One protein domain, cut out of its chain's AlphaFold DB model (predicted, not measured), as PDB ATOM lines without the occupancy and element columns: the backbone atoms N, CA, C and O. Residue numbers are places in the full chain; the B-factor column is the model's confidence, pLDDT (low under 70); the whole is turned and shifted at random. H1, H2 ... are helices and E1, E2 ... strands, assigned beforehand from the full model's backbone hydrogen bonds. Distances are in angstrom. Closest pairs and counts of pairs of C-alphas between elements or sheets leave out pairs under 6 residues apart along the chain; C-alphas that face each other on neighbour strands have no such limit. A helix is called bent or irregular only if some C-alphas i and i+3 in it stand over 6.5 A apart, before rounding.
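Overview. This is residues 451 to 570 of the 579 residues of the protein "Methyltransf_11 domain-containing protein" of Candidatus Uhrbacteria bacterium GW2011_GWE2_45_35 (UniProt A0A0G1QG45). A cluster of short helices has H3 near its middle, with H5 crossing H3 at one end of the longest axis and the strand hairpin E2 and E3, packed on H1 and the first part of H2, at the other. H6 packs on H2 at a steep angle, and the small strand pair E1 and E4 is near the last residues of H2. The printed part has 120 residues, with six named helices and four named strands in the order H1, H2, E1, E2, E3, E4, H3, H4, H5, H6; both two-stranded sheets are antiparallel, and the class is mixed, helices and strands. The whole is compact, with a radius of gyration of the C-alphas of 13.7 A and spans of 43 by 32 by 31 A.

Along the chain. H1 is residues 452 to 458, from C-alpha 452 at (184.918, 131.328, 180.889). H2, residues 463 to 477, is the longest helix, 20.3 A. E1 is residues 482 to 484, and E2, residues 491 to 495, is 13.2 A long. E3 is residues 501 to 505, 13.1 A, and E4 is residues 510 to 512. H3, residues 519 to 528, is 11.7 A long and only just irregular: C-alphas 521 and 524 are 6.7 A apart. H4 is residues 531 to 534, and H5, residues 546 to 556, is 15.1 A long. H6, residues 561 to 569, is 13.2 A long and ends with C-alpha 569 at (174.491, 143.993, 174.776).

Arrangement. H3 is the hub. It touches H5, closest at the C-alphas of Lys 521 and His 549, 5.6 A, only just about perpendicular at 70.4 degrees. H3 and H1 only just touch, with 3 pairs of C-alphas within 8 A; the closest are Ile 456 and Trp 527, 6.7 A. H1 touches H4, closest at the C-alphas of Asp 453 and Val 533, 6.0 A. H2 touches H6 at a steep tilt of 48 degrees, the same way, closest at the C-alphas of Gln 467 and Tyr 569, 5.6 A. The closest C-alphas of H2 and E3 are those of Asp 465 and Met 503, 6.3 A. In the hairpin E2 and E3, N 494 and O 502 are within hydrogen-bond range at 2.8 A. E1 and E4 are antiparallel, with N 483 and O 511 at 2.8 A. Every O i to N i+4 pair is within range in H1, H2, H5 and H6, against 4 of 6 in H3; H4 is too short for such a pair.

Size, cuts and confidence. The C-alphas farthest apart, of Asp 497 and Lys 547, are 43.5 A apart. The printed part has no cut, and the link from H4 to H5 is long, with 11 residues. The mean pLDDT of the printed part is 84.7; residues 510 to 517 and 537 to 539 are among those under 70.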
ATOM      1  N   SER A 451     185.913 128.792 184.932       93.19
ATOM      2  CA  SER A 451     186.531 129.671 183.933       93.19
ATOM      3  C   SER A 451     185.560 129.946 182.780       93.19
ATOM      4  O   SER A 451     184.659 129.156 182.491       93.19
ATOM      5  N   ALA A 452     185.740 131.058 182.065       95.25
ATOM      6  CA  ALA A 452     184.918 131.328 180.889       95.25
ATOM      7  C   ALA A 452     185.120 130.259 179.804       95.25
ATOM      8  O   ALA A 452     184.171 129.925 179.103       95.25
ATOM      9  N   ASP A 453     186.317 129.673 179.693       93.94
ATOM     10  CA  ASP A 453     186.566 128.587 178.742       93.94
ATOM     11  C   ASP A 453     185.773 127.310 179.076       93.94
ATOM     12  O   ASP A 453     185.175 126.717 178.177       93.94
ATOM     13  N   GLU A 454     185.681 126.928 180.351       93.69
ATOM     14  CA  GLU A 454     184.847 125.807 180.799       93.69
ATOM     15  C   GLU A 454     183.363 126.081 180.532       93.69
ATOM     16  O   GLU A 454     182.667 125.227 179.976       93.69
ATOM     17  N   LEU A 455     182.895 127.302 180.818       95.38
ATOM     18  CA  LEU A 455     181.528 127.728 180.507       95.38
ATOM     19  C   LEU A 455     181.231 127.665 179.004       95.38
ATOM     20  O   LEU A 455     180.133 127.273 178.606       95.38
ATOM     21  N   ILE A 456     182.194 128.029 178.154       94.19
ATOM     22  CA  ILE A 456     182.063 127.945 176.694       94.19
ATOM     23  C   ILE A 456     181.981 126.484 176.247       94.19
ATOM     24  O   ILE A 456     181.075 126.135 175.488       94.19
ATOM     25  N   ARG A 457     182.881 125.612 176.727       92.25
ATOM     26  CA  ARG A 457     182.887 124.178 176.379       92.25
ATOM     27  C   ARG A 457     181.615 123.468 176.837       92.25
ATOM     28  O   ARG A 457     181.094 122.635 176.100       92.25
ATOM     29  N   GLY A 458     181.123 123.802 178.029       93.56
ATOM     30  CA  GLY A 458     179.895 123.246 178.599       93.56
ATOM     31  C   GLY A 458     178.612 123.821 177.997       93.56
ATOM     32  O   GLY A 458     177.534 123.274 178.213       93.56
ATOM     33  N   GLY A 459     178.693 124.919 177.232       92.69
ATOM     34  CA  GLY A 459     177.508 125.643 176.763       92.69
ATOM     35  C   GLY A 459     176.731 126.322 177.899       92.69
ATOM     36  O   GLY A 459     175.527 126.551 177.782       92.69
ATOM     37  N   GLU A 460     177.420 126.643 178.993       94.38
ATOM     38  CA  GLU A 460     176.864 127.156 180.248       94.38
ATOM     39  C   GLU A 460     177.036 128.672 180.415       94.38
ATOM     40  O   GLU A 460     176.686 129.227 181.462       94.38
ATOM     41  N   LEU A 461     177.552 129.374 179.398       94.06
ATOM     42  CA  LEU A 461     177.516 130.838 179.359       94.06
ATOM     43  C   LEU A 461     176.066 131.332 179.476       94.06
ATOM     44  O   LEU A 461     175.191 130.969 178.684       94.06
ATOM     45  N   SER A 462     175.812 132.175 180.472       94.88
ATOM     46  CA  SER A 462     174.516 132.801 180.687       94.88
ATOM     47  C   SER A 462     174.451 134.156 179.984       94.88
ATOM     48  O   SER A 462     175.468 134.775 179.664       94.88
ATOM     49  N   GLU A 463     173.234 134.653 179.778       95.38
ATOM     50  CA  GLU A 463     173.015 136.003 179.255       95.38
ATOM     51  C   GLU A 463     173.671 137.073 180.143       95.38
ATOM     52  O   GLU A 463     174.215 138.052 179.639       95.38
ATOM     53  N   ARG A 464     173.682 136.849 181.465       95.88
ATOM     54  CA  ARG A 464     174.277 137.757 182.447       95.88
ATOM     55  C   ARG A 464     175.797 137.867 182.294       95.88
ATOM     56  O   ARG A 464     176.315 138.973 182.412       95.88
ATOM     57  N   ASP A 465     176.506 136.776 182.002       96.25
ATOM     58  CA  ASP A 465     177.968 136.840 181.810       96.25
ATOM     59  C   ASP A 465     178.315 137.625 180.552       96.25
ATOM     60  O   ASP A 465     179.207 138.468 180.569       96.25
ATOM     61  N   ILE A 466     177.567 137.388 179.470       96.00
ATOM     62  CA  ILE A 466     177.749 138.119 178.217       96.00
ATOM     63  C   ILE A 466     177.398 139.593 178.407       96.00
ATOM     64  O   ILE A 466     178.129 140.447 177.929       96.00
ATOM     65  N   GLN A 467     176.344 139.920 179.157       96.56
ATOM     66  CA  GLN A 467     176.029 141.307 179.490       96.56
ATOM     67  C   GLN A 467     177.188 142.001 180.224       96.56
ATOM     68  O   GLN A 467     177.538 143.129 179.879       96.56
ATOM     69  N   GLN A 468     177.791 141.341 181.219       96.50
ATOM     70  CA  GLN A 468     178.924 141.887 181.974       96.50
ATOM     71  C   GLN A 468     180.162 142.058 181.094       96.50
ATOM     72  O   GLN A 468     180.772 143.128 181.092       96.50
ATOM     73  N   MET A 469     180.496 141.041 180.301       95.88
ATOM     74  CA  MET A 469     181.625 141.106 179.380       95.88
ATOM     75  C   MET A 469     181.422 142.160 178.294       95.88
ATOM     76  O   MET A 469     182.342 142.925 178.036       95.88
ATOM     77  N   SER A 470     180.229 142.279 177.711       95.06
ATOM     78  CA  SER A 470     179.908 143.353 176.766       95.06
ATOM     79  C   SER A 470     180.038 144.729 177.407       95.06
ATOM     80  O   SER A 470     180.581 145.630 176.784       95.06
ATOM     81  N   ALA A 471     179.580 144.914 178.650       94.19
ATOM     82  CA  ALA A 471     179.719 146.194 179.346       94.19
ATOM     83  C   ALA A 471     181.192 146.579 179.553       94.19
ATOM     84  O   ALA A 471     181.546 147.747 179.391       94.19
ATOM     85  N   ILE A 472     182.040 145.594 179.866       92.44
ATOM     86  CA  ILE A 472     183.493 145.754 179.911       92.44
ATOM     87  C   ILE A 472     183.999 146.123 178.515       92.44
ATOM     88  O   ILE A 472     184.467 147.237 178.329       92.44
ATOM     89  N   VAL A 473     183.831 145.258 177.516       91.69
ATOM     90  CA  VAL A 473     184.338 145.453 176.146       91.69
ATOM     91  C   VAL A 473     183.913 146.804 175.563       91.69
ATOM     92  O   VAL A 473     184.764 147.550 175.088       91.69
ATOM     93  N   ASN A 474     182.636 147.175 175.674       91.62
ATOM     94  CA  ASN A 474     182.111 148.454 175.191       91.62
ATOM     95  C   ASN A 474     182.811 149.656 175.832       91.62
ATOM     96  O   ASN A 474     182.967 150.685 175.184       91.62
ATOM     97  N   ARG A 475     183.213 149.553 177.105       86.69
ATOM     98  CA  ARG A 475     183.937 150.623 177.801       86.69
ATOM     99  C   ARG A 475     185.339 150.819 177.219       86.69
ATOM    100  O   ARG A 475     185.759 151.962 177.081       86.69
ATOM    101  N   TYR A 476     186.037 149.737 176.860       79.25
ATOM    102  CA  TYR A 476     187.441 149.791 176.418       79.25
ATOM    103  C   TYR A 476     187.595 149.975 174.913       79.25
ATOM    104  O   TYR A 476     188.298 150.878 174.469       79.25
ATOM    105  N   GLU A 477     186.897 149.166 174.120       77.12
ATOM    106  CA  GLU A 477     187.041 149.177 172.663       77.12
ATOM    107  C   GLU A 477     186.484 150.475 172.051       77.12
ATOM    108  O   GLU A 477     186.998 150.951 171.045       77.12
ATOM    109  N   LYS A 478     185.491 151.122 172.684       74.19
ATOM    110  CA  LYS A 478     184.913 152.386 172.191       74.19
ATOM    111  C   LYS A 478     185.879 153.565 172.268       74.19
ATOM    112  O   LYS A 478     185.823 154.455 171.424       74.19
ATOM    113  N   GLY A 479     186.745 153.581 173.281       69.75
ATOM    114  CA  GLY A 479     187.754 154.626 173.441       69.75
ATOM    115  C   GLY A 479     188.939 154.465 172.494       69.75
ATOM    116  O   GLY A 479     189.705 155.408 172.342       69.75
ATOM    117  N   ARG A 480     189.107 153.279 171.885       73.19
ATOM    118  CA  ARG A 480     190.219 152.909 170.992       73.19
ATOM    119  C   ARG A 480     191.617 153.287 171.503       73.19
ATOM    120  O   ARG A 480     192.544 153.482 170.729       73.19
ATOM    121  N   GLN A 481     191.781 153.387 172.820       68.69
ATOM    122  CA  GLN A 481     193.068 153.671 173.462       68.69
ATOM    123  C   GLN A 481     193.706 152.388 173.992       68.69
ATOM    124  O   GLN A 481     194.896 152.144 173.793       68.69
ATOM    125  N   TRP A 482     192.895 151.535 174.615       67.50
ATOM    126  CA  TRP A 482     193.331 150.305 175.260       67.50
ATOM    127  C   TRP A 482     192.385 149.157 174.923       67.50
ATOM    128  O   TRP A 482     191.178 149.348 174.795       67.50
ATOM    129  N   GLN A 483     192.942 147.957 174.825       76.81
ATOM    130  CA  GLN A 483     192.230 146.701 174.652       76.81
ATOM    131  C   GLN A 483     192.541 145.784 175.820       76.81
ATOM    132  O   GLN A 483     193.693 145.581 176.214       76.81
ATOM    133  N   LEU A 484     191.492 145.212 176.388       83.56
ATOM    134  CA  LEU A 484     191.630 144.213 177.428       83.56
ATOM    135  C   LEU A 484     191.741 142.836 176.776       83.56
ATOM    136  O   LEU A 484     190.963 142.513 175.885       83.56
ATOM    137  N   ASP A 485     192.678 142.007 177.236       82.75
ATOM    138  CA  ASP A 485     192.754 140.614 176.804       82.75
ATOM    139  C   ASP A 485     191.448 139.883 177.137       82.75
ATOM    140  O   ASP A 485     191.133 139.600 178.299       82.75
ATOM    141  N   THR A 486     190.680 139.576 176.101       90.62
ATOM    142  CA  THR A 486     189.403 138.877 176.223       90.62
ATOM    143  C   THR A 486     189.555 137.366 176.116       90.62
ATOM    144  O   THR A 486     188.552 136.668 176.072       90.62
ATOM    145  N   ASN A 487     190.771 136.820 176.132       89.12
ATOM    146  CA  ASN A 487     190.999 135.379 176.112       89.12
ATOM    147  C   ASN A 487     190.199 134.661 177.227       89.12
ATOM    148  O   ASN A 487     190.417 134.957 178.403       89.12
ATOM    149  N   PRO A 488     189.308 133.700 176.913       93.19
ATOM    150  CA  PRO A 488     188.426 133.078 177.907       93.19
ATOM    151  C   PRO A 488     189.126 132.420 179.108       93.19
ATOM    152  O   PRO A 488     188.549 132.341 180.188       93.19
ATOM    153  N   PHE A 489     190.385 131.998 178.969       90.56
ATOM    154  CA  PHE A 489     191.170 131.434 180.079       90.56
ATOM    155  C   PHE A 489     191.547 132.472 181.154       90.56
ATOM    156  O   PHE A 489     191.966 132.123 182.259       90.56
ATOM    157  N   SER A 490     191.414 133.760 180.840       91.06
ATOM    158  CA  SER A 490     191.732 134.879 181.729       91.06
ATOM    159  C   SER A 490     190.568 135.306 182.628       91.06
ATOM    160  O   SER A 490     190.778 136.107 183.543       91.06
ATOM    161  N   TRP A 491     189.365 134.778 182.390       94.81
ATOM    162  CA  TRP A 491     188.111 135.237 182.989       94.81
ATOM    163  C   TRP A 491     187.415 134.121 183.760       94.81
ATOM    164  O   TRP A 491     187.361 132.985 183.298       94.81
ATOM    165  N   PHE A 492     186.844 134.452 184.916       95.56
ATOM    166  CA  PHE A 492     186.174 133.493 185.798       95.56
ATOM    167  C   PHE A 492     184.813 134.020 186.227       95.56
ATOM    168  O   PHE A 492     184.687 135.199 186.550       95.56
ATOM    169  N   ARG A 493     183.806 133.147 186.283       96.56
ATOM    170  CA  ARG A 493     182.526 133.471 186.915       96.56
ATOM    171  C   ARG A 493     182.648 133.242 188.418       96.56
ATOM    172  O   ARG A 493     182.788 132.105 188.866       96.56
ATOM    173  N   VAL A 494     182.559 134.320 189.190       94.44
ATOM    174  CA  VAL A 494     182.622 134.307 190.654       94.44
ATOM    175  C   VAL A 494     181.239 134.580 191.231       94.44
ATOM    176  O   VAL A 494     180.587 135.550 190.847       94.44
ATOM    177  N   THR A 495     180.792 133.737 192.161       92.56
ATOM    178  CA  THR A 495     179.557 133.958 192.925       92.56
ATOM    179  C   THR A 495     179.883 134.746 194.190       92.56
ATOM    180  O   THR A 495     180.711 134.314 194.990       92.56
ATOM    181  N   LYS A 496     179.251 135.907 194.357       89.06
ATOM    182  CA  LYS A 496     179.351 136.771 195.539       89.06
ATOM    183  C   LYS A 496     178.487 136.233 196.683       89.06
ATOM    184  O   LYS A 496     177.602 135.404 196.469       89.06
ATOM    185  N   ASP A 497     178.703 136.756 197.889       87.62
ATOM    186  CA  ASP A 497     177.984 136.344 199.108       87.62
ATOM    187  C   ASP A 497     176.458 136.530 199.017       87.62
ATOM    188  O   ASP A 497     175.697 135.813 199.661       87.62
ATOM    189  N   ASP A 498     175.994 137.472 198.191       90.69
ATOM    190  CA  ASP A 498     174.574 137.725 197.925       90.69
ATOM    191  C   ASP A 498     173.965 136.775 196.869       90.69
ATOM    192  O   ASP A 498     172.812 136.938 196.466       90.69
ATOM    193  N   GLY A 499     174.736 135.788 196.403       90.44
ATOM    194  CA  GLY A 499     174.350 134.825 195.374       90.44
ATOM    195  C   GLY A 499     174.441 135.360 193.943       90.44
ATOM    196  O   GLY A 499     174.135 134.629 192.999       90.44
ATOM    197  N   GLN A 500     174.855 136.612 193.741       92.69
ATOM    198  CA  GLN A 500     175.035 137.174 192.408       92.69
ATOM    199  C   GLN A 500     176.344 136.719 191.767       92.69
ATOM    200  O   GLN A 500     177.368 136.609 192.432       92.69
ATOM    201  N   THR A 501     176.339 136.522 190.449       95.00
ATOM    202  CA  THR A 501     177.555 136.191 189.698       95.00
ATOM    203  C   THR A 501     178.190 137.427 189.065       95.00
ATOM    204  O   THR A 501     177.487 138.348 188.623       95.00
ATOM    205  N   GLU A 502     179.521 137.430 188.998       95.56
ATOM    206  CA  GLU A 502     180.352 138.442 188.345       95.56
ATOM    207  C   GLU A 502     181.504 137.797 187.564       95.56
ATOM    208  O   GLU A 502     182.159 136.879 188.054       95.56
ATOM    209  N   MET A 503     181.759 138.292 186.353       96.75
ATOM    210  CA  MET A 503     182.937 137.949 185.566       96.75
ATOM    211  C   MET A 503     184.148 138.712 186.093       96.75
ATOM    212  O   MET A 503     184.208 139.938 186.017       96.75
ATOM    213  N   VAL A 504     185.118 137.971 186.619       95.75
ATOM    214  CA  VAL A 504     186.322 138.501 187.254       95.75
ATOM    215  C   VAL A 504     187.542 138.181 186.402       95.75
ATOM    216  O   VAL A 504     187.775 137.036 186.006       95.75
ATOM    217  N   TYR A 505     188.342 139.209 186.144       93.50
ATOM    218  CA  TYR A 505     189.595 139.116 185.413       93.50
ATOM    219  C   TYR A 505     190.730 138.619 186.319       93.50
ATOM    220  O   TYR A 505     191.119 139.267 187.292       93.50
ATOM    221  N   ALA A 506     191.294 137.456 186.009       88.19
ATOM    222  CA  ALA A 506     192.305 136.813 186.849       88.19
ATOM    223  C   ALA A 506     193.730 136.953 186.291       88.19
ATOM    224  O   ALA A 506     194.703 137.152 187.031       88.19
ATOM    225  N   SER A 507     193.881 136.822 184.973       81.12
ATOM    226  CA  SER A 507     195.177 136.809 184.281       81.12
ATOM    227  C   SER A 507     195.041 137.365 182.859       81.12
ATOM    228  O   SER A 507     193.989 137.891 182.553       81.12
ATOM    229  N   GLY A 508     196.101 137.414 182.049       75.81
ATOM    230  CA  GLY A 508     196.072 138.027 180.706       75.81
ATOM    231  C   GLY A 508     196.861 139.335 180.591       75.81
ATOM    232  O   GLY A 508     197.674 139.664 181.461       75.81
ATOM    233  N   LYS A 509     196.658 140.089 179.513       74.19
ATOM    234  CA  LYS A 509     197.325 141.384 179.302       74.19
ATOM    235  C   LYS A 509     196.329 142.525 179.079       74.19
ATOM    236  O   LYS A 509     195.156 142.311 178.798       74.19
ATOM    237  N   VAL A 510     196.820 143.745 179.224       65.25
ATOM    238  CA  VAL A 510     196.173 144.933 178.669       65.25
ATOM    239  C   VAL A 510     197.085 145.407 177.553       65.25
ATOM    240  O   VAL A 510     198.302 145.503 177.737       65.25
ATOM    241  N   TYR A 511     196.497 145.625 176.392       63.03
ATOM    242  CA  TYR A 511     197.170 146.076 175.191       63.03
ATOM    243  C   TYR A 511     196.758 147.512 174.915       63.03
ATOM    244  O   TYR A 511     195.680 147.950 175.313       63.03
ATOM    245  N   ARG A 512     197.609 148.246 174.205       54.62
ATOM    246  CA  ARG A 512     197.116 149.415 173.481       54.62
ATOM    247  C   ARG A 512     196.183 148.904 172.385       54.62
ATOM    248  O   ARG A 512     196.410 147.805 171.891       54.62
ATOM    249  N   PHE A 513     195.145 149.662 172.061       61.47
ATOM    250  CA  PHE A 513     194.199 149.250 171.031       61.47
ATOM    251  C   PHE A 513     194.898 149.034 169.680       61.47
ATOM    252  O   PHE A 513     195.630 149.915 169.227       61.47
ATOM    253  N   ASP A 514     194.645 147.881 169.069       65.19
ATOM    254  CA  ASP A 514     195.108 147.454 167.748       65.19
ATOM    255  C   ASP A 514     193.874 147.080 166.902       65.19
ATOM    256  O   ASP A 514     193.014 146.303 167.333       65.19
ATOM    257  N   GLU A 515     193.749 147.659 165.703       64.50
ATOM    258  CA  GLU A 515     192.617 147.402 164.807       64.50
ATOM    259  C   GLU A 515     192.575 145.958 164.298       64.50
ATOM    260  O   GLU A 515     191.494 145.444 163.991       64.50
ATOM    261  N   ASP A 516     193.721 145.293 164.193       63.97
ATOM    262  CA  ASP A 516     193.826 143.899 163.769       63.97
ATOM    263  C   ASP A 516     193.588 142.921 164.914       63.97
ATOM    264  O   ASP A 516     193.210 141.769 164.672       63.97
ATOM    265  N   TRP A 517     193.680 143.412 166.149       68.38
ATOM    266  CA  TRP A 517     193.482 142.642 167.369       68.38
ATOM    267  C   TRP A 517     192.246 143.063 168.180       68.38
ATOM    268  O   TRP A 517     192.210 142.954 169.405       68.38
ATOM    269  N   THR A 518     191.186 143.495 167.492       81.25
ATOM    270  CA  THR A 518     189.925 143.898 168.131       81.25
ATOM    271  C   THR A 518     189.120 142.722 168.669       81.25
ATOM    272  O   THR A 518     189.167 141.591 168.161       81.25
ATOM    273  N   PHE A 519     188.282 143.013 169.667       86.62
ATOM    274  CA  PHE A 519     187.311 142.047 170.163       86.62
ATOM    275  C   PHE A 519     186.445 141.443 169.046       86.62
ATOM    276  O   PHE A 519     186.304 140.227 169.003       86.62
ATOM    277  N   GLU A 520     185.904 142.227 168.110       86.31
ATOM    278  CA  GLU A 520     185.038 141.690 167.042       86.31
ATOM    279  C   GLU A 520     185.750 140.702 166.103       86.31
ATOM    280  O   GLU A 520     185.122 139.746 165.634       86.31
ATOM    281  N   LYS A 521     187.058 140.896 165.876       82.12
ATOM    282  CA  LYS A 521     187.880 140.048 165.007       82.12
ATOM    283  C   LYS A 521     188.341 138.774 165.707       82.12
ATOM    284  O   LYS A 521     188.230 137.687 165.136       82.12
ATOM    285  N   ILE A 522     188.868 138.902 166.924       82.75
ATOM    286  CA  ILE A 522     189.597 137.827 167.612       82.75
ATOM    287  C   ILE A 522     188.857 137.359 168.854       82.75
ATOM    288  O   ILE A 522     188.495 136.182 168.938       82.75
ATOM    289  N   GLY A 523     188.600 138.267 169.796       86.19
ATOM    290  CA  GLY A 523     188.004 137.922 171.085       86.19
ATOM    291  C   GLY A 523     186.657 137.225 170.921       86.19
ATOM    292  O   GLY A 523     186.464 136.099 171.359       86.19
ATOM    293  N   LEU A 524     185.734 137.830 170.187       91.31
ATOM    294  CA  LEU A 524     184.371 137.357 169.994       91.31
ATOM    295  C   LEU A 524     184.304 135.941 169.402       91.31
ATOM    296  O   LEU A 524     183.464 135.140 169.812       91.31
ATOM    297  N   LEU A 525     185.220 135.586 168.495       89.56
ATOM    298  CA  LEU A 525     185.340 134.218 167.981       89.56
ATOM    299  C   LEU A 525     185.695 133.217 169.086       89.56
ATOM    300  O   LEU A 525     185.098 132.141 169.135       89.56
ATOM    301  N   GLN A 526     186.606 133.581 169.990       91.06
ATOM    302  CA  GLN A 526     187.007 132.738 171.119       91.06
ATOM    303  C   GLN A 526     185.861 132.506 172.116       91.06
ATOM    304  O   GLN A 526     185.830 131.465 172.766       91.06
ATOM    305  N   TRP A 527     184.897 133.431 172.200       93.50
ATOM    306  CA  TRP A 527     183.707 133.308 173.055       93.50
ATOM    307  C   TRP A 527     182.523 132.592 172.393       93.50
ATOM    308  O   TRP A 527     181.629 132.105 173.087       93.50
ATOM    309  N   LEU A 528     182.474 132.552 171.060       91.25
ATOM    310  CA  LEU A 528     181.339 131.999 170.313       91.25
ATOM    311  C   LEU A 528     181.568 130.593 169.780       91.25
ATOM    312  O   LEU A 528     180.598 129.852 169.614       91.25
ATOM    313  N   ASP A 529     182.812 130.237 169.473       90.06
ATOM    314  CA  ASP A 529     183.151 128.956 168.868       90.06
ATOM    315  C   ASP A 529     184.041 128.146 169.827       90.06
ATOM    316  O   ASP A 529     185.233 128.445 169.967       90.06
ATOM    317  N   PRO A 530     183.486 127.103 170.482       90.56
ATOM    318  CA  PRO A 530     184.213 126.289 171.451       90.56
ATOM    319  C   PRO A 530     185.497 125.654 170.913       90.56
ATOM    320  O   PRO A 530     186.350 125.262 171.708       90.56
ATOM    321  N   LYS A 531     185.678 125.565 169.589       90.94
ATOM    322  CA  LYS A 531     186.918 125.030 169.021       90.94
ATOM    323  C   LYS A 531     188.152 125.838 169.433       90.94
ATOM    324  O   LYS A 531     189.208 125.265 169.656       90.94
ATOM    325  N   TYR A 532     188.027 127.160 169.603       87.62
ATOM    326  CA  TYR A 532     189.178 127.999 169.949       87.62
ATOM    327  C   TYR A 532     189.652 127.779 171.381       87.62
ATOM    328  O   TYR A 532     190.831 127.976 171.672       87.62
ATOM    329  N   VAL A 533     188.764 127.340 172.273       87.94
ATOM    330  CA  VAL A 533     189.156 126.929 173.623       87.94
ATOM    331  C   VAL A 533     189.604 125.467 173.655       87.94
ATOM    332  O   VAL A 533     190.532 125.139 174.393       87.94
ATOM    333  N   SER A 534     189.022 124.578 172.844       85.06
ATOM    334  CA  SER A 534     189.411 123.161 172.826       85.06
ATOM    335  C   SER A 534     190.722 122.873 172.086       85.06
ATOM    336  O   SER A 534     191.431 121.951 172.479       85.06
ATOM    337  N   GLU A 535     191.086 123.676 171.086       81.44
ATOM    338  CA  GLU A 535     192.359 123.599 170.347       81.44
ATOM    339  C   GLU A 535     193.514 124.341 171.054       81.44
ATOM    340  O   GLU A 535     194.631 124.408 170.541       81.44
ATOM    341  N   ALA A 536     193.259 124.911 172.235       74.75
ATOM    342  CA  ALA A 536     194.233 125.669 173.008       74.75
ATOM    343  C   ALA A 536     195.480 124.843 173.366       74.75
ATOM    344  O   ALA A 536     195.395 123.703 173.825       74.75
ATOM    345  N   THR A 537     196.650 125.472 173.262       59.06
ATOM    346  CA  THR A 537     197.898 124.959 173.838       59.06
ATOM    347  C   THR A 537     198.312 125.888 174.979       59.06
ATOM    348  O   THR A 537     198.339 127.101 174.809       59.06
ATOM    349  N   ALA A 538     198.582 125.339 176.169       61.91
ATOM    350  CA  ALA A 538     199.086 126.083 177.335       61.91
ATOM    351  C   ALA A 538     198.192 127.236 177.869       61.91
ATOM    352  O   ALA A 538     198.681 128.337 178.122       61.91
ATOM    353  N   SER A 539     196.901 126.965 178.109       69.12
ATOM    354  CA  SER A 539     195.954 127.899 178.762       69.12
ATOM    355  C   SER A 539     195.741 129.221 178.015       69.12
ATOM    356  O   SER A 539     195.445 130.252 178.617       69.12
ATOM    357  N   THR A 540     195.885 129.200 176.692       70.00
ATOM    358  CA  THR A 540     195.540 130.319 175.816       70.00
ATOM    359  C   THR A 540     194.687 129.832 174.661       70.00
ATOM    360  O   THR A 540     195.074 128.875 173.989       70.00
ATOM    361  N   ALA A 541     193.551 130.490 174.421       71.50
ATOM    362  CA  ALA A 541     192.698 130.169 173.285       71.50
ATOM    363  C   ALA A 541     193.461 130.336 171.963       71.50
ATOM    364  O   ALA A 541     194.311 131.220 171.823       71.50
ATOM    365  N   ALA A 542     193.160 129.476 170.991       76.81
ATOM    366  CA  ALA A 542     193.740 129.571 169.661       76.81
ATOM    367  C   ALA A 542     193.379 130.922 169.020       76.81
ATOM    368  O   ALA A 542     192.270 131.442 169.196       76.81
ATOM    369  N   ILE A 543     194.333 131.497 168.289       76.81
ATOM    370  CA  ILE A 543     194.134 132.768 167.593       76.81
ATOM    371  C   ILE A 543     193.389 132.478 166.285       76.81
ATOM    372  O   ILE A 543     193.872 131.685 165.469       76.81
ATOM    373  N   PRO A 544     192.213 133.082 166.060       79.88
ATOM    374  CA  PRO A 544     191.478 132.897 164.824       79.88
ATOM    375  C   PRO A 544     192.232 133.436 163.609       79.88
ATOM    376  O   PRO A 544     192.837 134.500 163.649       79.88
ATOM    377  N   GLN A 545     192.141 132.724 162.486       82.69
ATOM    378  CA  GLN A 545     192.640 133.227 161.205       82.69
ATOM    379  C   GLN A 545     191.650 134.218 160.577       82.69
ATOM    380  O   GLN A 545     190.440 134.100 160.777       82.69
ATOM    381  N   ALA A 546     192.129 135.111 159.705       80.25
ATOM    382  CA  ALA A 546     191.301 136.111 159.013       80.25
ATOM    383  C   ALA A 546     190.058 135.516 158.311       80.25
ATOM    384  O   ALA A 546     188.961 136.074 158.361       80.25
ATOM    385  N   LYS A 547     190.191 134.319 157.720       85.88
ATOM    386  CA  LYS A 547     189.075 133.592 157.090       85.88
ATOM    387  C   LYS A 547     187.955 133.247 158.081       85.88
ATOM    388  O   LYS A 547     186.786 133.196 157.698       85.88
ATOM    389  N   ALA A 548     188.293 132.992 159.343       86.06
ATOM    390  CA  ALA A 548     187.310 132.703 160.374       86.06
ATOM    391  C   ALA A 548     186.513 133.947 160.775       86.06
ATOM    392  O   ALA A 548     185.306 133.834 160.975       86.06
ATOM    393  N   HIS A 549     187.150 135.121 160.806       87.12
ATOM    394  CA  HIS A 549     186.450 136.386 161.023       87.12
ATOM    395  C   HIS A 549     185.455 136.679 159.890       87.12
ATOM    396  O   HIS A 549     184.280 136.917 160.149       87.12
ATOM    397  N   GLN A 550     185.858 136.518 158.626       86.19
ATOM    398  CA  GLN A 550     184.932 136.664 157.492       86.19
ATOM    399  C   GLN A 550     183.736 135.698 157.578       86.19
ATOM    400  O   GLN A 550     182.608 136.041 157.219       86.19
ATOM    401  N   ALA A 551     183.967 134.472 158.057       86.75
ATOM    402  CA  ALA A 551     182.895 133.513 158.288       86.75
ATOM    403  C   ALA A 551     181.977 133.932 159.450       86.75
ATOM    404  O   ALA A 551     180.769 133.699 159.358       86.75
ATOM    405  N   LEU A 552     182.525 134.542 160.508       87.81
ATOM    406  CA  LEU A 552     181.747 135.125 161.601       87.81
ATOM    407  C   LEU A 552     180.860 136.252 161.089       87.81
ATOM    408  O   LEU A 552     179.668 136.183 161.340       87.81
ATOM    409  N   VAL A 553     181.394 137.207 160.324       87.62
ATOM    410  CA  VAL A 553     180.628 138.326 159.744       87.62
ATOM    411  C   VAL A 553     179.412 137.813 158.962       87.62
ATOM    412  O   VAL A 553     178.279 138.175 159.266       87.62
ATOM    413  N   ARG A 554     179.606 136.858 158.040       84.31
ATOM    414  CA  ARG A 554     178.501 136.274 157.248       84.31
ATOM    415  C   ARG A 554     177.455 135.563 158.103       84.31
ATOM    416  O   ARG A 554     176.268 135.568 157.790       84.31
ATOM    417  N   LYS A 555     177.902 134.887 159.163       82.88
ATOM    418  CA  LYS A 555     177.028 134.160 160.092       82.88
ATOM    419  C   LYS A 555     176.482 135.053 161.194       82.88
ATOM    420  O   LYS A 555     175.582 134.607 161.906       82.88
ATOM    421  N   TRP A 556     176.982 136.283 161.326       88.25
ATOM    422  CA  TRP A 556     176.595 137.205 162.379       88.25
ATOM    423  C   TRP A 556     175.102 137.446 162.292       88.25
ATOM    424  O   TRP A 556     174.451 137.398 163.315       88.25
ATOM    425  N   ALA A 557     174.511 137.518 161.095       71.69
ATOM    426  CA  ALA A 557     173.064 137.612 160.886       71.69
ATOM    427  C   ALA A 557     172.228 136.447 161.482       71.69
ATOM    428  O   ALA A 557     171.033 136.616 161.711       71.69
ATOM    429  N   GLY A 558     172.831 135.294 161.792       66.88
ATOM    430  CA  GLY A 558     172.160 134.104 162.331       66.88
ATOM    431  C   GLY A 558     171.700 134.195 163.798       66.88
ATOM    432  O   GLY A 558     171.911 135.193 164.494       66.88
ATOM    433  N   SER A 559     171.055 133.120 164.270       56.84
ATOM    434  CA  SER A 559     170.298 133.034 165.536       56.84
ATOM    435  C   SER A 559     170.880 132.063 166.581       56.84
ATOM    436  O   SER A 559     170.147 131.535 167.417       56.84
ATOM    437  N   ALA A 560     172.195 131.810 166.572       70.25
ATOM    438  CA  ALA A 560     172.819 131.028 167.643       70.25
ATOM    439  C   ALA A 560     172.650 131.739 169.003       70.25
ATOM    440  O   ALA A 560     172.808 132.957 169.093       70.25
ATOM    441  N   LYS A 561     172.339 130.983 170.066       67.94
ATOM    442  CA  LYS A 561     171.946 131.514 171.389       67.94
ATOM    443  C   LYS A 561     172.927 132.563 171.943       67.94
ATOM    444  O   LYS A 561     172.501 133.650 172.313       67.94
ATOM    445  N   ASN A 562     174.234 132.283 171.921       73.75
ATOM    446  CA  ASN A 562     175.249 133.216 172.435       73.75
ATOM    447  C   ASN A 562     175.432 134.438 171.523       73.75
ATOM    448  O   ASN A 562     175.626 135.546 172.011       73.75
ATOM    449  N   THR A 563     175.293 134.268 170.206       83.75
ATOM    450  CA  THR A 563     175.309 135.379 169.242       83.75
ATOM    451  C   THR A 563     174.163 136.357 169.499       83.75
ATOM    452  O   THR A 563     174.360 137.563 169.397       83.75
ATOM    453  N   VAL A 564     172.980 135.865 169.886       87.81
ATOM    454  CA  VAL A 564     171.834 136.719 170.247       87.81
ATOM    455  C   VAL A 564     172.148 137.577 171.474       87.81
ATOM    456  O   VAL A 564     171.858 138.771 171.466       87.81
ATOM    457  N   PHE A 565     172.774 137.002 172.502       92.81
ATOM    458  CA  PHE A 565     173.156 137.752 173.699       92.81
ATOM    459  C   PHE A 565     174.223 138.807 173.393       92.81
ATOM    460  O   PHE A 565     174.045 139.967 173.759       92.81
ATOM    461  N   TRP A 566     175.282 138.455 172.656       93.75
ATOM    462  CA  TRP A 566     176.311 139.425 172.272       93.75
ATOM    463  C   TRP A 566     175.718 140.571 171.445       93.75
ATOM    464  O   TRP A 566     175.908 141.722 171.810       93.75
ATOM    465  N   LYS A 567     174.889 140.294 170.430       91.88
ATOM    466  CA  LYS A 567     174.183 141.339 169.656       91.88
ATOM    467  C   LYS A 567     173.345 142.290 170.507       91.88
ATOM    468  O   LYS A 567     173.209 143.459 170.160       91.88
ATOM    469  N   LYS A 568     172.722 141.769 171.566       94.12
ATOM    470  CA  LYS A 568     171.821 142.533 172.430       94.12
ATOM    471  C   LYS A 568     172.571 143.544 173.299       94.12
ATOM    472  O   LYS A 568     172.035 144.619 173.549       94.12
ATOM    473  N   TYR A 569     173.765 143.195 173.779       95.81
ATOM    474  CA  TYR A 569     174.491 143.993 174.776       95.81
ATOM    475  C   TYR A 569     175.764 144.662 174.256       95.81
ATOM    476  O   TYR A 569     176.227 145.633 174.853       95.81
ATOM    477  N   LEU A 570     176.355 144.140 173.186       94.31
ATOM    478  CA  LEU A 570     177.573 144.678 172.597       94.31
ATOM    479  C   LEU A 570     177.239 145.917 171.752       94.31
ATOM    480  O   LEU A 570     176.277 145.901 170.982       94.31
TER     481      LEU A 570